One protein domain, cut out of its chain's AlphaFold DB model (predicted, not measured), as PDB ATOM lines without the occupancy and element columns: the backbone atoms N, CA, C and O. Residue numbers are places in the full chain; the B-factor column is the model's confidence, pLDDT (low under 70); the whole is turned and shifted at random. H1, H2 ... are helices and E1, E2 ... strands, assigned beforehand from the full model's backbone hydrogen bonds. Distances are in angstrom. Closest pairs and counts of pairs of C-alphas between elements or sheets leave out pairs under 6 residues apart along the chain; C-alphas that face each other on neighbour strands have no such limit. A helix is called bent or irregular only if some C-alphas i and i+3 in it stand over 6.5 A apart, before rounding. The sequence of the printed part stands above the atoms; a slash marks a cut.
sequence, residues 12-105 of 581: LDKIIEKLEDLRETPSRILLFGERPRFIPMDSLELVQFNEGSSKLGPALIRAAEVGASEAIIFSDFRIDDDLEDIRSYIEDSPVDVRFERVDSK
ATOM      1  N   LEU A  12     180.053 117.735 177.059       79.69
ATOM      2  CA  LEU A  12     181.253 118.004 176.266       79.69
ATOM      3  C   LEU A  12     181.435 116.991 175.126       79.69
ATOM      4  O   LEU A  12     181.676 117.396 173.996       79.69
ATOM      5  N   ASP A  13     181.244 115.698 175.394       80.56
ATOM      6  CA  ASP A  13     181.363 114.641 174.381       80.56
ATOM      7  C   ASP A  13     180.341 114.838 173.250       80.56
ATOM      8  O   ASP A  13     180.663 114.670 172.077       80.56
ATOM      9  N   LYS A  14     179.113 115.260 173.588       82.31
ATOM     10  CA  LYS A  14     178.078 115.595 172.593       82.31
ATOM     11  C   LYS A  14     178.439 116.829 171.768       82.31
ATOM     12  O   LYS A  14     178.102 116.892 170.586       82.31
ATOM     13  N   ILE A  15     179.073 117.827 172.388       85.38
ATOM     14  CA  ILE A  15     179.572 119.015 171.684       85.38
ATOM     15  C   ILE A  15     180.697 118.608 170.730       85.38
ATOM     16  O   ILE A  15     180.670 119.017 169.575       85.38
ATOM     17  N   ILE A  16     181.640 117.775 171.177       85.12
ATOM     18  CA  ILE A  16     182.736 117.260 170.346       85.12
ATOM     19  C   ILE A  16     182.179 116.496 169.140       85.12
ATOM     20  O   ILE A  16     182.543 116.820 168.015       85.12
ATOM     21  N   GLU A  17     181.234 115.576 169.348       84.25
ATOM     22  CA  GLU A  17     180.577 114.825 168.267       84.25
ATOM     23  C   GLU A  17     179.912 115.767 167.244       84.25
ATOM     24  O   GLU A  17     180.142 115.659 166.040       84.25
ATOM     25  N   LYS A  18     179.165 116.777 167.715       84.50
ATOM     26  CA  LYS A  18     178.551 117.797 166.844       84.50
ATOM     27  C   LYS A  18     179.581 118.655 166.096       84.50
ATOM     28  O   LYS A  18     179.304 119.079 164.975       84.50
ATOM     29  N   LEU A  19     180.731 118.951 166.705       85.00
ATOM     30  CA  LEU A  19     181.813 119.723 166.083       85.00
ATOM     31  C   LEU A  19     182.549 118.913 165.008       85.00
ATOM     32  O   LEU A  19     182.950 119.483 163.991       85.00
ATOM     33  N   GLU A  20     182.715 117.605 165.213       82.75
ATOM     34  CA  GLU A  20     183.306 116.686 164.232       82.75
ATOM     35  C   GLU A  20     182.397 116.469 163.010       82.75
ATOM     36  O   GLU A  20     182.900 116.321 161.897       82.75
ATOM     37  N   ASP A  21     181.076 116.544 163.195       82.31
ATOM     38  CA  ASP A  21     180.070 116.436 162.128       82.31
ATOM     39  C   ASP A  21     179.954 117.692 161.234       82.31
ATOM     40  O   ASP A  21     179.254 117.684 160.209       82.31
ATOM     41  N   LEU A  22     180.628 118.795 161.581       82.19
ATOM     42  CA  LEU A  22     180.649 119.998 160.747       82.19
ATOM     43  C   LEU A  22     181.400 119.749 159.429       82.19
ATOM     44  O   LEU A  22     182.409 119.051 159.374       82.19
ATOM     45  N   ARG A  23     180.939 120.388 158.342       73.81
ATOM     46  CA  ARG A  23     181.559 120.260 157.003       73.81
ATOM     47  C   ARG A  23     183.047 120.620 156.991       73.81
ATOM     48  O   ARG A  23     183.796 120.046 156.206       73.81
ATOM     49  N   GLU A  24     183.439 121.575 157.828       78.50
ATOM     50  CA  GLU A  24     184.825 121.935 158.105       78.50
ATOM     51  C   GLU A  24     185.004 122.017 159.621       78.50
ATOM     52  O   GLU A  24     184.360 122.831 160.285       78.50
ATOM     53  N   THR A  25     185.867 121.167 160.177       75.75
ATOM     54  CA  THR A  25     186.163 121.173 161.612       75.75
ATOM     55  C   THR A  25     186.919 122.457 161.972       75.75
ATOM     56  O   THR A  25     187.946 122.757 161.348       75.75
ATOM     57  N   PRO A  26     186.456 123.238 162.962       80.06
ATOM     58  CA  PRO A  26     187.103 124.495 163.310       80.06
ATOM     59  C   PRO A  26     188.490 124.253 163.918       80.06
ATOM     60  O   PRO A  26     188.674 123.395 164.773       80.06
ATOM     61  N   SER A  27     189.482 125.062 163.533       80.62
ATOM     62  CA  SER A  27     190.826 124.993 164.134       80.62
ATOM     63  C   SER A  27     190.889 125.588 165.548       80.62
ATOM     64  O   SER A  27     191.802 125.285 166.315       80.62
ATOM     65  N   ARG A  28     189.962 126.498 165.875       87.00
ATOM     66  CA  ARG A  28     189.866 127.185 167.170       87.00
ATOM     67  C   ARG A  28     188.400 127.377 167.536       87.00
ATOM     68  O   ARG A  28     187.600 127.699 166.665       87.00
ATOM     69  N   ILE A  29     188.092 127.247 168.818       90.06
ATOM     70  CA  ILE A  29     186.766 127.459 169.400       90.06
ATOM     71  C   ILE A  29     186.841 128.688 170.299       90.06
ATOM     72  O   ILE A  29     187.844 128.892 170.984       90.06
ATOM     73  N   LEU A  30     185.800 129.516 170.290       91.25
ATOM     74  CA  LEU A  30     185.642 130.603 171.250       91.25
ATOM     75  C   LEU A  30     184.783 130.107 172.413       91.25
ATOM     76  O   LEU A  30     183.605 129.821 172.224       91.25
ATOM     77  N   LEU A  31     185.373 130.001 173.601       90.94
ATOM     78  CA  LEU A  31     184.612 129.788 174.827       90.94
ATOM     79  C   LEU A  31     184.008 131.121 175.258       90.94
ATOM     80  O   LEU A  31     184.735 132.118 175.323       90.94
ATOM     81  N   PHE A  32     182.705 131.128 175.525       89.62
ATOM     82  CA  PHE A  32     181.985 132.274 176.073       89.62
ATOM     83  C   PHE A  32     181.805 132.117 177.590       89.62
ATOM     84  O   PHE A  32     181.905 131.008 178.111       89.62
ATOM     85  N   GLY A  33     181.623 133.240 178.282       85.88
ATOM     86  CA  GLY A  33     181.775 133.380 179.730       85.88
ATOM     87  C   GLY A  33     182.070 134.840 180.089       85.88
ATOM     88  O   GLY A  33     182.010 135.719 179.224       85.88
ATOM     89  N   GLU A  34     182.433 135.122 181.335       80.12
ATOM     90  CA  GLU A  34     182.901 136.448 181.762       80.12
ATOM     91  C   GLU A  34     184.049 136.976 180.905       80.12
ATOM     92  O   GLU A  34     184.130 138.181 180.639       80.12
ATOM     93  N   ARG A  35     184.956 136.086 180.481       84.12
ATOM     94  CA  ARG A  35     186.133 136.447 179.684       84.12
ATOM     95  C   ARG A  35     186.270 135.541 178.460       84.12
ATOM     96  O   ARG A  35     186.954 134.518 178.522       84.12
ATOM     97  N   PRO A  36     185.720 135.941 177.299       88.75
ATOM     98  CA  PRO A  36     185.741 135.098 176.114       88.75
ATOM     99  C   PRO A  36     187.173 134.808 175.646       88.75
ATOM    100  O   PRO A  36     187.990 135.719 175.465       88.75
ATOM    101  N   ARG A  37     187.484 133.527 175.417       90.44
ATOM    102  CA  ARG A  37     188.843 133.067 175.075       90.44
ATOM    103  C   ARG A  37     188.852 132.020 173.968       90.44
ATOM    104  O   ARG A  37     188.042 131.098 173.950       90.44
ATOM    105  N   PHE A  38     189.811 132.143 173.051       90.00
ATOM    106  CA  PHE A  38     190.008 131.162 171.986       90.00
ATOM    107  C   PHE A  38     190.868 129.994 172.457       90.00
ATOM    108  O   PHE A  38     192.020 130.200 172.845       90.00
ATOM    109  N   ILE A  39     190.359 128.781 172.287       90.25
ATOM    110  CA  ILE A  39     191.069 127.529 172.542       90.25
ATOM    111  C   ILE A  39     191.267 126.740 171.237       90.25
ATOM    112  O   ILE A  39     190.456 126.859 170.317       90.25
ATOM    113  N   PRO A  40     192.344 125.958 171.109       89.31
ATOM    114  CA  PRO A  40     192.473 124.954 170.054       89.31
ATOM    115  C   PRO A  40     191.434 123.825 170.195       89.31
ATOM    116  O   PRO A  40     191.094 123.447 171.315       89.31
ATOM    117  N   MET A  41     190.961 123.268 169.073       84.00
ATOM    118  CA  MET A  41     189.993 122.151 169.063       84.00
ATOM    119  C   MET A  41     190.525 120.905 169.790       84.00
ATOM    120  O   MET A  41     189.814 120.292 170.576       84.00
ATOM    121  N   ASP A  42     191.800 120.572 169.588       84.88
ATOM    122  CA  ASP A  42     192.484 119.430 170.214       84.88
ATOM    123  C   ASP A  42     192.697 119.585 171.731       84.88
ATOM    124  O   ASP A  42     193.089 118.638 172.406       84.88
ATOM    125  N   SER A  43     192.440 120.777 172.272       86.38
ATOM    126  CA  SER A  43     192.586 121.090 173.694       86.38
ATOM    127  C   SER A  43     191.246 121.171 174.429       86.38
ATOM    128  O   SER A  43     191.249 121.434 175.630       86.38
ATOM    129  N   LEU A  44     190.110 120.966 173.746       82.81
ATOM    130  CA  LEU A  44     188.771 121.149 174.320       82.81
ATOM    131  C   LEU A  44     188.504 120.217 175.517       82.81
ATOM    132  O   LEU A  44     187.951 120.662 176.517       82.81
ATOM    133  N   GLU A  45     188.965 118.967 175.459       82.88
ATOM    134  CA  GLU A  45     188.839 117.990 176.557       82.88
ATOM    135  C   GLU A  45     189.632 118.367 177.818       82.88
ATOM    136  O   GLU A  45     189.355 117.866 178.905       82.88
ATOM    137  N   LEU A  46     190.625 119.252 177.689       82.12
ATOM    138  CA  LEU A  46     191.488 119.691 178.790       82.12
ATOM    139  C   LEU A  46     191.005 120.998 179.432       82.12
ATOM    140  O   LEU A  46     191.643 121.508 180.357       82.12
ATOM    141  N   VAL A  47     189.912 121.573 178.929       80.50
ATOM    142  CA  VAL A  47     189.372 122.838 179.422       80.50
ATOM    143  C   VAL A  47     188.696 122.628 180.768       80.50
ATOM    144  O   VAL A  47     187.810 121.792 180.918       80.50
ATOM    145  N   GLN A  48     189.065 123.468 181.729       73.56
ATOM    146  CA  GLN A  48     188.300 123.657 182.954       73.56
ATOM    147  C   GLN A  48     187.335 124.834 182.781       73.56
ATOM    148  O   GLN A  48     187.752 125.942 182.412       73.56
ATOM    149  N   PHE A  49     186.052 124.572 183.027       73.88
ATOM    150  CA  PHE A  49     184.962 125.545 182.994       73.88
ATOM    151  C   PHE A  49     184.721 126.046 184.422       73.88
ATOM    152  O   PHE A  49     183.893 125.498 185.138       73.88
ATOM    153  N   ASN A  50     185.501 127.044 184.844       67.31
ATOM    154  CA  ASN A  50     185.485 127.563 186.221       67.31
ATOM    155  C   ASN A  50     184.953 129.006 186.299       67.31
ATOM    156  O   ASN A  50     185.140 129.669 187.314       67.31
ATOM    157  N   GLU A  51     184.396 129.534 185.205       72.81
ATOM    158  CA  GLU A  51     183.823 130.884 185.203       72.81
ATOM    159  C   GLU A  51     182.455 130.846 185.895       72.81
ATOM    160  O   GLU A  51     181.683 129.918 185.673       72.81
ATOM    161  N   GLY A  52     182.179 131.826 186.761       67.38
ATOM    162  CA  GLY A  52     180.955 131.867 187.570       67.38
ATOM    163  C   GLY A  52     179.713 132.351 186.816       67.38
ATOM    164  O   GLY A  52     178.606 132.242 187.347       67.38
ATOM    165  N   SER A  53     179.885 132.882 185.599       76.69
ATOM    166  CA  SER A  53     178.783 133.293 184.729       76.69
ATOM    167  C   SER A  53     179.031 132.981 183.252       76.69
ATOM    168  O   SER A  53     180.153 133.066 182.742       76.69
ATOM    169  N   SER A  54     177.944 132.667 182.552       85.62
ATOM    170  CA  SER A  54     177.916 132.349 181.125       85.62
ATOM    171  C   SER A  54     177.419 133.551 180.330       85.62
ATOM    172  O   SER A  54     176.214 133.753 180.181       85.62
ATOM    173  N   LYS A  55     178.346 134.357 179.794       88.38
ATOM    174  CA  LYS A  55     178.030 135.535 178.966       88.38
ATOM    175  C   LYS A  55     178.407 135.332 177.500       88.38
ATOM    176  O   LYS A  55     179.579 135.221 177.141       88.38
ATOM    177  N   LEU A  56     177.397 135.314 176.643       90.62
ATOM    178  CA  LEU A  56     177.472 135.237 175.192       90.62
ATOM    179  C   LEU A  56     177.783 136.589 174.532       90.62
ATOM    180  O   LEU A  56     178.543 136.619 173.562       90.62
ATOM    181  N   GLY A  57     177.242 137.702 175.033       88.38
ATOM    182  CA  GLY A  57     177.393 139.031 174.419       88.38
ATOM    183  C   GLY A  57     178.857 139.417 174.135       88.38
ATOM    184  O   GLY A  57     179.216 139.663 172.976       88.38
ATOM    185  N   PRO A  58     179.756 139.380 175.141       88.56
ATOM    186  CA  PRO A  58     181.184 139.637 174.947       88.56
ATOM    187  C   PRO A  58     181.846 138.708 173.918       88.56
ATOM    188  O   PRO A  58     182.741 139.129 173.182       88.56
ATOM    189  N   ALA A  59     181.413 137.446 173.841       91.06
ATOM    190  CA  ALA A  59     181.944 136.483 172.882       91.06
ATOM    191  C   ALA A  59     181.511 136.803 171.444       91.06
ATOM    192  O   ALA A  59     182.335 136.717 170.534       91.06
ATOM    193  N   LEU A  60     180.265 137.237 171.230       89.44
ATOM    194  CA  LEU A  60     179.784 137.669 169.913       89.44
ATOM    195  C   LEU A  60     180.535 138.909 169.414       89.44
ATOM    196  O   LEU A  60     180.988 138.929 168.268       89.44
ATOM    197  N   ILE A  61     180.758 139.898 170.288       87.12
ATOM    198  CA  ILE A  61     181.591 141.071 169.973       87.12
ATOM    199  C   ILE A  61     182.989 140.608 169.558       87.12
ATOM    200  O   ILE A  61     183.501 140.999 168.508       87.12
ATOM    201  N   ARG A  62     183.593 139.708 170.342       88.75
ATOM    202  CA  ARG A  62     184.934 139.196 170.059       88.75
ATOM    203  C   ARG A  62     185.006 138.413 168.747       88.75
ATOM    204  O   ARG A  62     186.007 138.515 168.038       88.75
ATOM    205  N   ALA A  63     183.967 137.652 168.411       88.69
ATOM    206  CA  ALA A  63     183.850 136.945 167.139       88.69
ATOM    207  C   ALA A  63     183.774 137.926 165.952       88.69
ATOM    208  O   ALA A  63     184.483 137.753 164.958       88.69
ATOM    209  N   ALA A  64     182.988 138.999 166.079       86.31
ATOM    210  CA  ALA A  64     182.902 140.051 165.069       86.31
ATOM    211  C   ALA A  64     184.244 140.785 164.879       86.31
ATOM    212  O   ALA A  64     184.671 141.021 163.747       86.31
ATOM    213  N   GLU A  65     184.962 141.087 165.968       86.69
ATOM    214  CA  GLU A  65     186.286 141.730 165.929       86.69
ATOM    215  C   GLU A  65     187.331 140.912 165.157       86.69
ATOM    216  O   GLU A  65     188.164 141.478 164.445       86.69
ATOM    217  N   VAL A  66     187.292 139.579 165.268       86.94
ATOM    218  CA  VAL A  66     188.196 138.697 164.507       86.94
ATOM    219  C   VAL A  66     187.729 138.450 163.067       86.94
ATOM    220  O   VAL A  66     188.425 137.776 162.305       86.94
ATOM    221  N   GLY A  67     186.596 139.034 162.668       84.00
ATOM    222  CA  GLY A  67     186.056 138.974 161.312       84.00
ATOM    223  C   GLY A  67     185.274 137.699 161.005       84.00
ATOM    224  O   GLY A  67     185.277 137.262 159.851       84.00
ATOM    225  N   ALA A  68     184.644 137.083 162.011       85.00
ATOM    226  CA  ALA A  68     183.689 136.007 161.772       85.00
ATOM    227  C   ALA A  68     182.517 136.522 160.919       85.00
ATOM    228  O   ALA A  68     182.080 137.659 161.073       85.00
ATOM    229  N   SER A  69     182.031 135.684 160.002       83.50
ATOM    230  CA  SER A  69     180.806 135.949 159.224       83.50
ATOM    231  C   SER A  69     179.646 135.050 159.646       83.50
ATOM    232  O   SER A  69     178.498 135.406 159.420       83.50
ATOM    233  N   GLU A  70     179.951 133.931 160.304       87.50
ATOM    234  CA  GLU A  70     179.000 132.987 160.883       87.50
ATOM    235  C   GLU A  70     179.540 132.536 162.252       87.50
ATOM    236  O   GLU A  70     180.754 132.364 162.417       87.50
ATOM    237  N   ALA A  71     178.652 132.345 163.226       89.06
ATOM    238  CA  ALA A  71     178.932 131.765 164.532       89.06
ATOM    239  C   ALA A  71     177.876 130.702 164.868       89.06
ATOM    240  O   ALA A  71     176.676 130.969 164.829       89.06
ATOM    241  N   ILE A  72     178.331 129.500 165.230       89.62
ATOM    242  CA  ILE A  72     177.476 128.404 165.701       89.62
ATOM    243  C   ILE A  72     177.699 128.255 167.208       89.62
ATOM    244  O   ILE A  72     178.824 128.001 167.641       89.62
ATOM    245  N   ILE A  73     176.642 128.427 167.997       90.88
ATOM    246  CA  ILE A  73     176.687 128.413 169.458       90.88
ATOM    247  C   ILE A  73     176.137 127.083 169.945       90.88
ATOM    248  O   ILE A  73     174.953 126.797 169.769       90.88
ATOM    249  N   PHE A  74     176.994 126.304 170.597       89.75
ATOM    250  CA  PHE A  74     176.605 125.092 171.309       89.75
ATOM    251  C   PHE A  74     176.442 125.416 172.793       89.75
ATOM    252  O   PHE A  74     177.397 125.840 173.441       89.75
ATOM    253  N   SER A  75     175.230 125.249 173.318       87.94
ATOM    254  CA  SER A  75     174.888 125.548 174.713       87.94
ATOM    255  C   SER A  75     173.624 124.784 175.111       87.94
ATOM    256  O   SER A  75     172.845 124.364 174.258       87.94
ATOM    257  N   ASP A  76     173.397 124.610 176.404       83.19
ATOM    258  CA  ASP A  76     172.119 124.172 176.977       83.19
ATOM    259  C   ASP A  76     171.070 125.306 177.060       83.19
ATOM    260  O   ASP A  76     169.957 125.091 177.538       83.19
ATOM    261  N   PHE A  77     171.425 126.496 176.559       87.25
ATOM    262  CA  PHE A  77     170.664 127.748 176.554       87.25
ATOM    263  C   PHE A  77     170.448 128.380 177.932       87.25
ATOM    264  O   PHE A  77     169.595 129.262 178.081       87.25
ATOM    265  N   ARG A  78     171.242 127.983 178.925       82.19
ATOM    266  CA  ARG A  78     171.358 128.691 180.199       82.19
ATOM    267  C   ARG A  78     172.489 129.703 180.049       82.19
ATOM    268  O   ARG A  78     173.658 129.355 180.006       82.19
ATOM    269  N   ILE A  79     172.119 130.958 179.817       85.69
ATOM    270  CA  ILE A  79     173.052 132.062 179.563       85.69
ATOM    271  C   ILE A  79     172.612 133.222 180.446       85.69
ATOM    272  O   ILE A  79     171.421 133.535 180.477       85.69
ATOM    273  N   ASP A  80     173.553 133.868 181.125       83.94
ATOM    274  CA  ASP A  80     173.267 134.935 182.084       83.94
ATOM    275  C   ASP A  80     172.856 136.258 181.428       83.94
ATOM    276  O   ASP A  80     172.131 137.037 182.044       83.94
ATOM    277  N   ASP A  81     173.272 136.522 180.184       85.06
ATOM    278  CA  ASP A  81     172.874 137.737 179.456       85.06
ATOM    279  C   ASP A  81     171.356 137.798 179.232       85.06
ATOM    280  O   ASP A  81     170.718 136.777 178.956       85.06
ATOM    281  N   ASP A  82     170.770 138.996 179.279       84.56
ATOM    282  CA  ASP A  82     169.358 139.183 178.948       84.56
ATOM    283  C   ASP A  82     169.068 138.745 177.498       84.56
ATOM    284  O   ASP A  82     169.879 138.920 176.585       84.56
ATOM    285  N   LEU A  83     167.894 138.153 177.277       84.88
ATOM    286  CA  LEU A  83     167.460 137.746 175.945       84.88
ATOM    287  C   LEU A  83     167.299 138.958 175.011       84.88
ATOM    288  O   LEU A  83     167.577 138.838 173.818       84.88
ATOM    289  N   GLU A  84     166.854 140.107 175.528       84.75
ATOM    290  CA  GLU A  84     166.745 141.344 174.744       84.75
ATOM    291  C   GLU A  84     168.123 141.884 174.349       84.75
ATOM    292  O   GLU A  84     168.312 142.267 173.193       84.75
ATOM    293  N   ASP A  85     169.106 141.813 175.250       85.75
ATOM    294  CA  ASP A  85     170.487 142.208 174.959       85.75
ATOM    295  C   ASP A  85     171.087 141.320 173.863       85.75
ATOM    296  O   ASP A  85     171.619 141.822 172.873       85.75
ATOM    297  N   ILE A  86     170.952 139.991 173.989       86.38
ATOM    298  CA  ILE A  86     171.412 139.038 172.968       86.38
ATOM    299  C   ILE A  86     170.744 139.330 171.615       86.38
ATOM    300  O   ILE A  86     171.423 139.325 170.586       86.38
ATOM    301  N   ARG A  87     169.431 139.596 171.600       85.38
ATOM    302  CA  ARG A  87     168.693 139.947 170.373       85.38
ATOM    303  C   ARG A  87     169.240 141.217 169.734       85.38
ATOM    304  O   ARG A  87     169.574 141.179 168.555       85.38
ATOM    305  N   SER A  88     169.409 142.287 170.511       84.12
ATOM    306  CA  SER A  88     169.980 143.545 170.022       84.12
ATOM    307  C   SER A  88     171.381 143.338 169.441       84.12
ATOM    308  O   SER A  88     171.662 143.820 168.346       84.12
ATOM    309  N   TYR A  89     172.241 142.554 170.106       82.25
ATOM    310  CA  TYR A  89     173.565 142.234 169.569       82.25
ATOM    311  C   TYR A  89     173.494 141.502 168.228       82.25
ATOM    312  O   TYR A  89     174.296 141.791 167.347       82.25
ATOM    313  N   ILE A  90     172.576 140.551 168.062       84.88
ATOM    314  CA  ILE A  90     172.456 139.762 166.827       84.88
ATOM    315  C   ILE A  90     171.845 140.586 165.688       84.88
ATOM    316  O   ILE A  90     172.253 140.422 164.539       84.88
ATOM    317  N   GLU A  91     170.900 141.476 165.990       83.00
ATOM    318  CA  GLU A  91     170.293 142.386 165.012       83.00
ATOM    319  C   GLU A  91     171.309 143.399 164.462       83.00
ATOM    320  O   GLU A  91     171.333 143.654 163.256       83.00
ATOM    321  N   ASP A  92     172.189 143.921 165.323       78.25
ATOM    322  CA  ASP A  92     173.190 144.927 164.952       78.25
ATOM    323  C   ASP A  92     174.532 144.331 164.476       78.25
ATOM    324  O   ASP A  92     175.398 145.051 163.960       78.25
ATOM    325  N   SER A  93     174.744 143.021 164.642       76.12
ATOM    326  CA  SER A  93     176.013 142.360 164.325       76.12
ATOM    327  C   SER A  93     176.095 141.902 162.862       76.12
ATOM    328  O   SER A  93     175.140 141.359 162.310       76.12
ATOM    329  N   PRO A  94     177.272 142.028 162.216       77.38
ATOM    330  CA  PRO A  94     177.518 141.459 160.890       77.38
ATOM    331  C   PRO A  94     177.724 139.931 160.900       77.38
ATOM    332  O   PRO A  94     178.007 139.357 159.847       77.38
ATOM    333  N   VAL A  95     177.665 139.285 162.068       83.38
ATOM    334  CA  VAL A  95     177.860 137.840 162.236       83.38
ATOM    335  C   VAL A  95     176.505 137.143 162.153       83.38
ATOM    336  O   VAL A  95     175.621 137.450 162.946       83.38
ATOM    337  N   ASP A  96     176.349 136.186 161.237       86.25
ATOM    338  CA  ASP A  96     175.179 135.304 161.221       86.25
ATOM    339  C   ASP A  96     175.277 134.294 162.373       86.25
ATOM    340  O   ASP A  96     176.301 133.632 162.544       86.25
ATOM    341  N   VAL A  97     174.243 134.197 163.203       88.31
ATOM    342  CA  VAL A  97     174.286 133.472 164.479       88.31
ATOM    343  C   VAL A  97     173.303 132.309 164.440       88.31
ATOM    344  O   VAL A  97     172.102 132.507 164.268       88.31
ATOM    345  N   ARG A  98     173.806 131.086 164.652       88.50
ATOM    346  CA  ARG A  98     172.989 129.873 164.767       88.50
ATOM    347  C   ARG A  98     173.157 129.228 166.134       88.50
ATOM    348  O   ARG A  98     174.275 128.965 166.567       88.50
ATOM    349  N   PHE A  99     172.039 128.899 166.769       89.62
ATOM    350  CA  PHE A  99     172.014 128.202 168.048       89.62
ATOM    351  C   PHE A  99     171.782 126.703 167.861       89.62
ATOM    352  O   PHE A  99     170.937 126.286 167.073       89.62
ATOM    353  N   GLU A 100     172.540 125.899 168.598       87.62
ATOM    354  CA  GLU A 100     172.437 124.446 168.651       87.62
ATOM    355  C   GLU A 100     172.326 124.019 170.113       87.62
ATOM    356  O   GLU A 100     173.296 124.089 170.875       87.62
ATOM    357  N   ARG A 101     171.133 123.566 170.504       85.69
ATOM    358  CA  ARG A 101     170.885 123.131 171.875       85.69
ATOM    359  C   ARG A 101     171.582 121.804 172.172       85.69
ATOM    360  O   ARG A 101     171.453 120.832 171.421       85.69
ATOM    361  N   VAL A 102     172.280 121.742 173.304       84.81
ATOM    362  CA  VAL A 102     172.896 120.519 173.831       84.81
ATOM    363  C   VAL A 102     172.370 120.244 175.234       84.81
ATOM    364  O   VAL A 102     172.890 120.749 176.221       84.81
ATOM    365  N   ASP A 103     171.346 119.397 175.328       73.44
ATOM    366  CA  ASP A 103     170.792 119.001 176.623       73.44
ATOM    367  C   ASP A 103     171.686 117.976 177.342       73.44
ATOM    368  O   ASP A 103     172.056 116.923 176.791       73.44
ATOM    369  N   SER A 104     171.947 118.226 178.624       68.69
ATOM    370  CA  SER A 104     172.467 117.236 179.570       68.69
ATOM    371  C   SER A 104     171.482 117.032 180.709       68.69
ATOM    372  O   SER A 104     171.053 117.998 181.327       68.69
ATOM    373  N   LYS A 105     171.153 115.772 181.013       71.88
ATOM    374  CA  LYS A 105     170.525 115.442 182.294       71.88
ATOM    375  C   LYS A 105     171.607 115.559 183.356       71.88
ATOM    376  O   LYS A 105     172.578 114.811 183.273       71.88
TER     377      LYS A 105
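AT A GLANCE: This is residues 12 to 105 of the 581 residues of the protein "Carboxypeptidase regulatory-like domain-containing protein" of Gemmatimonadetes bacterium (UniProt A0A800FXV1). Two small pairs of strands, the antiparallel hairpin E1 and E2 and the parallel pair E3 and E4, stand on two sides of the middle with a gap between E1 and E3; H1 and H2 stand at one end of this frame of strands, and H3 and H4 side by side at the other. H3 closes its end by meeting both E1 and E3, and H4 makes the crossover from E3 to E4. The printed part has 94 residues with four named helices and four named strands, in the order H1, E1, E2, H2, H3, E3, H4, E4; helices hold 34 and strands 20 of the 54 residues in named elements, a mixed class of helices and strands. The whole is compact, with a radius of gyration of the C-alphas of 12.9 A, and rounded, with spans of 32, 28 and 21 A.

IN THESE COORDINATES: The printed part opens with H1, residues 12 to 20, which runs 12.3 A from C-alpha 12 at (181.253, 118.004, 176.266). E1 is residues 28 to 31 and E2 is residues 37 to 40. H2 follows at once, residues 41 to 46, and is irregular: C-alphas 42 and 45 are 7.5 A apart, where about 5 A is the distance in a regular helix. H3, residues 57 to 65, is 12.6 A long. E3, residues 70 to 75, is 16.2 A long and begins with C-alpha 70 at (179.000, 132.987, 160.883). H4, residues 83 to 92, is the longest helix by residues and measures 14.3 A. E4, residues 96 to 101, is 16.7 A long and ends with C-alpha 101 at (170.885, 123.131, 171.875).

HOW THE PARTS SIT: H1 and H2 are close but not clearly touching, the C-alphas of Leu 12 and Glu 45 being the closest at 7.6 A; they run opposite ways at a shallow tilt of 7 degrees. H1 has 1 pair of C-alphas within 8 A of E3, Ile 15 and Phe 74 at 6.8 A. E1 and E2 form a hairpin, antiparallel at 144 degrees between their directions, with N 29 and O 39 at 2.8 A and N 31 and O 37 at 2.9 A, both within hydrogen-bond range. The closest C-alphas of E1 and H2 are Arg 28 and Met 41, 5.4 A apart. The closest C-alphas of E1 and H3 are Leu 30 and Ala 59, 7.1 A apart, and those of H3 and E3 are Ala 63 and Ala 71, 7.6 A apart. H3 and H4 touch, Gly 57 and Ile 86 having the closest C-alphas at 6.2 A; they run the same way at a shallow tilt of 13 degrees. E3 and E4 are parallel, at 20 degrees, with N 73 and O 98 at 2.8 A and N 98 and O 71 at 2.9 A, within hydrogen-bond range. E3, H4 and E4 form a strand-helix-strand unit, two parallel neighbour strands with a helix between them along the chain, and its crossover is right-handed. E1 and E3 are apart, and so are E2 and E4. In H1, H3 and H4 every O i to N i+4 pair is within hydrogen-bond range; in H2 0 of 2 are, while 2 of 3 O i to N i+3 pairs are.

THE WHOLE: The C-alphas farthest apart are those of Gly 67 and Lys 105, at 35.1 A, while the first and last printed C-alphas, Leu 12 and Lys 105, are 12.6 A apart. The printed part has no cut and no long link. The mean pLDDT of the printed part is 84.0, and residues 50, 52 and 104 are under 70.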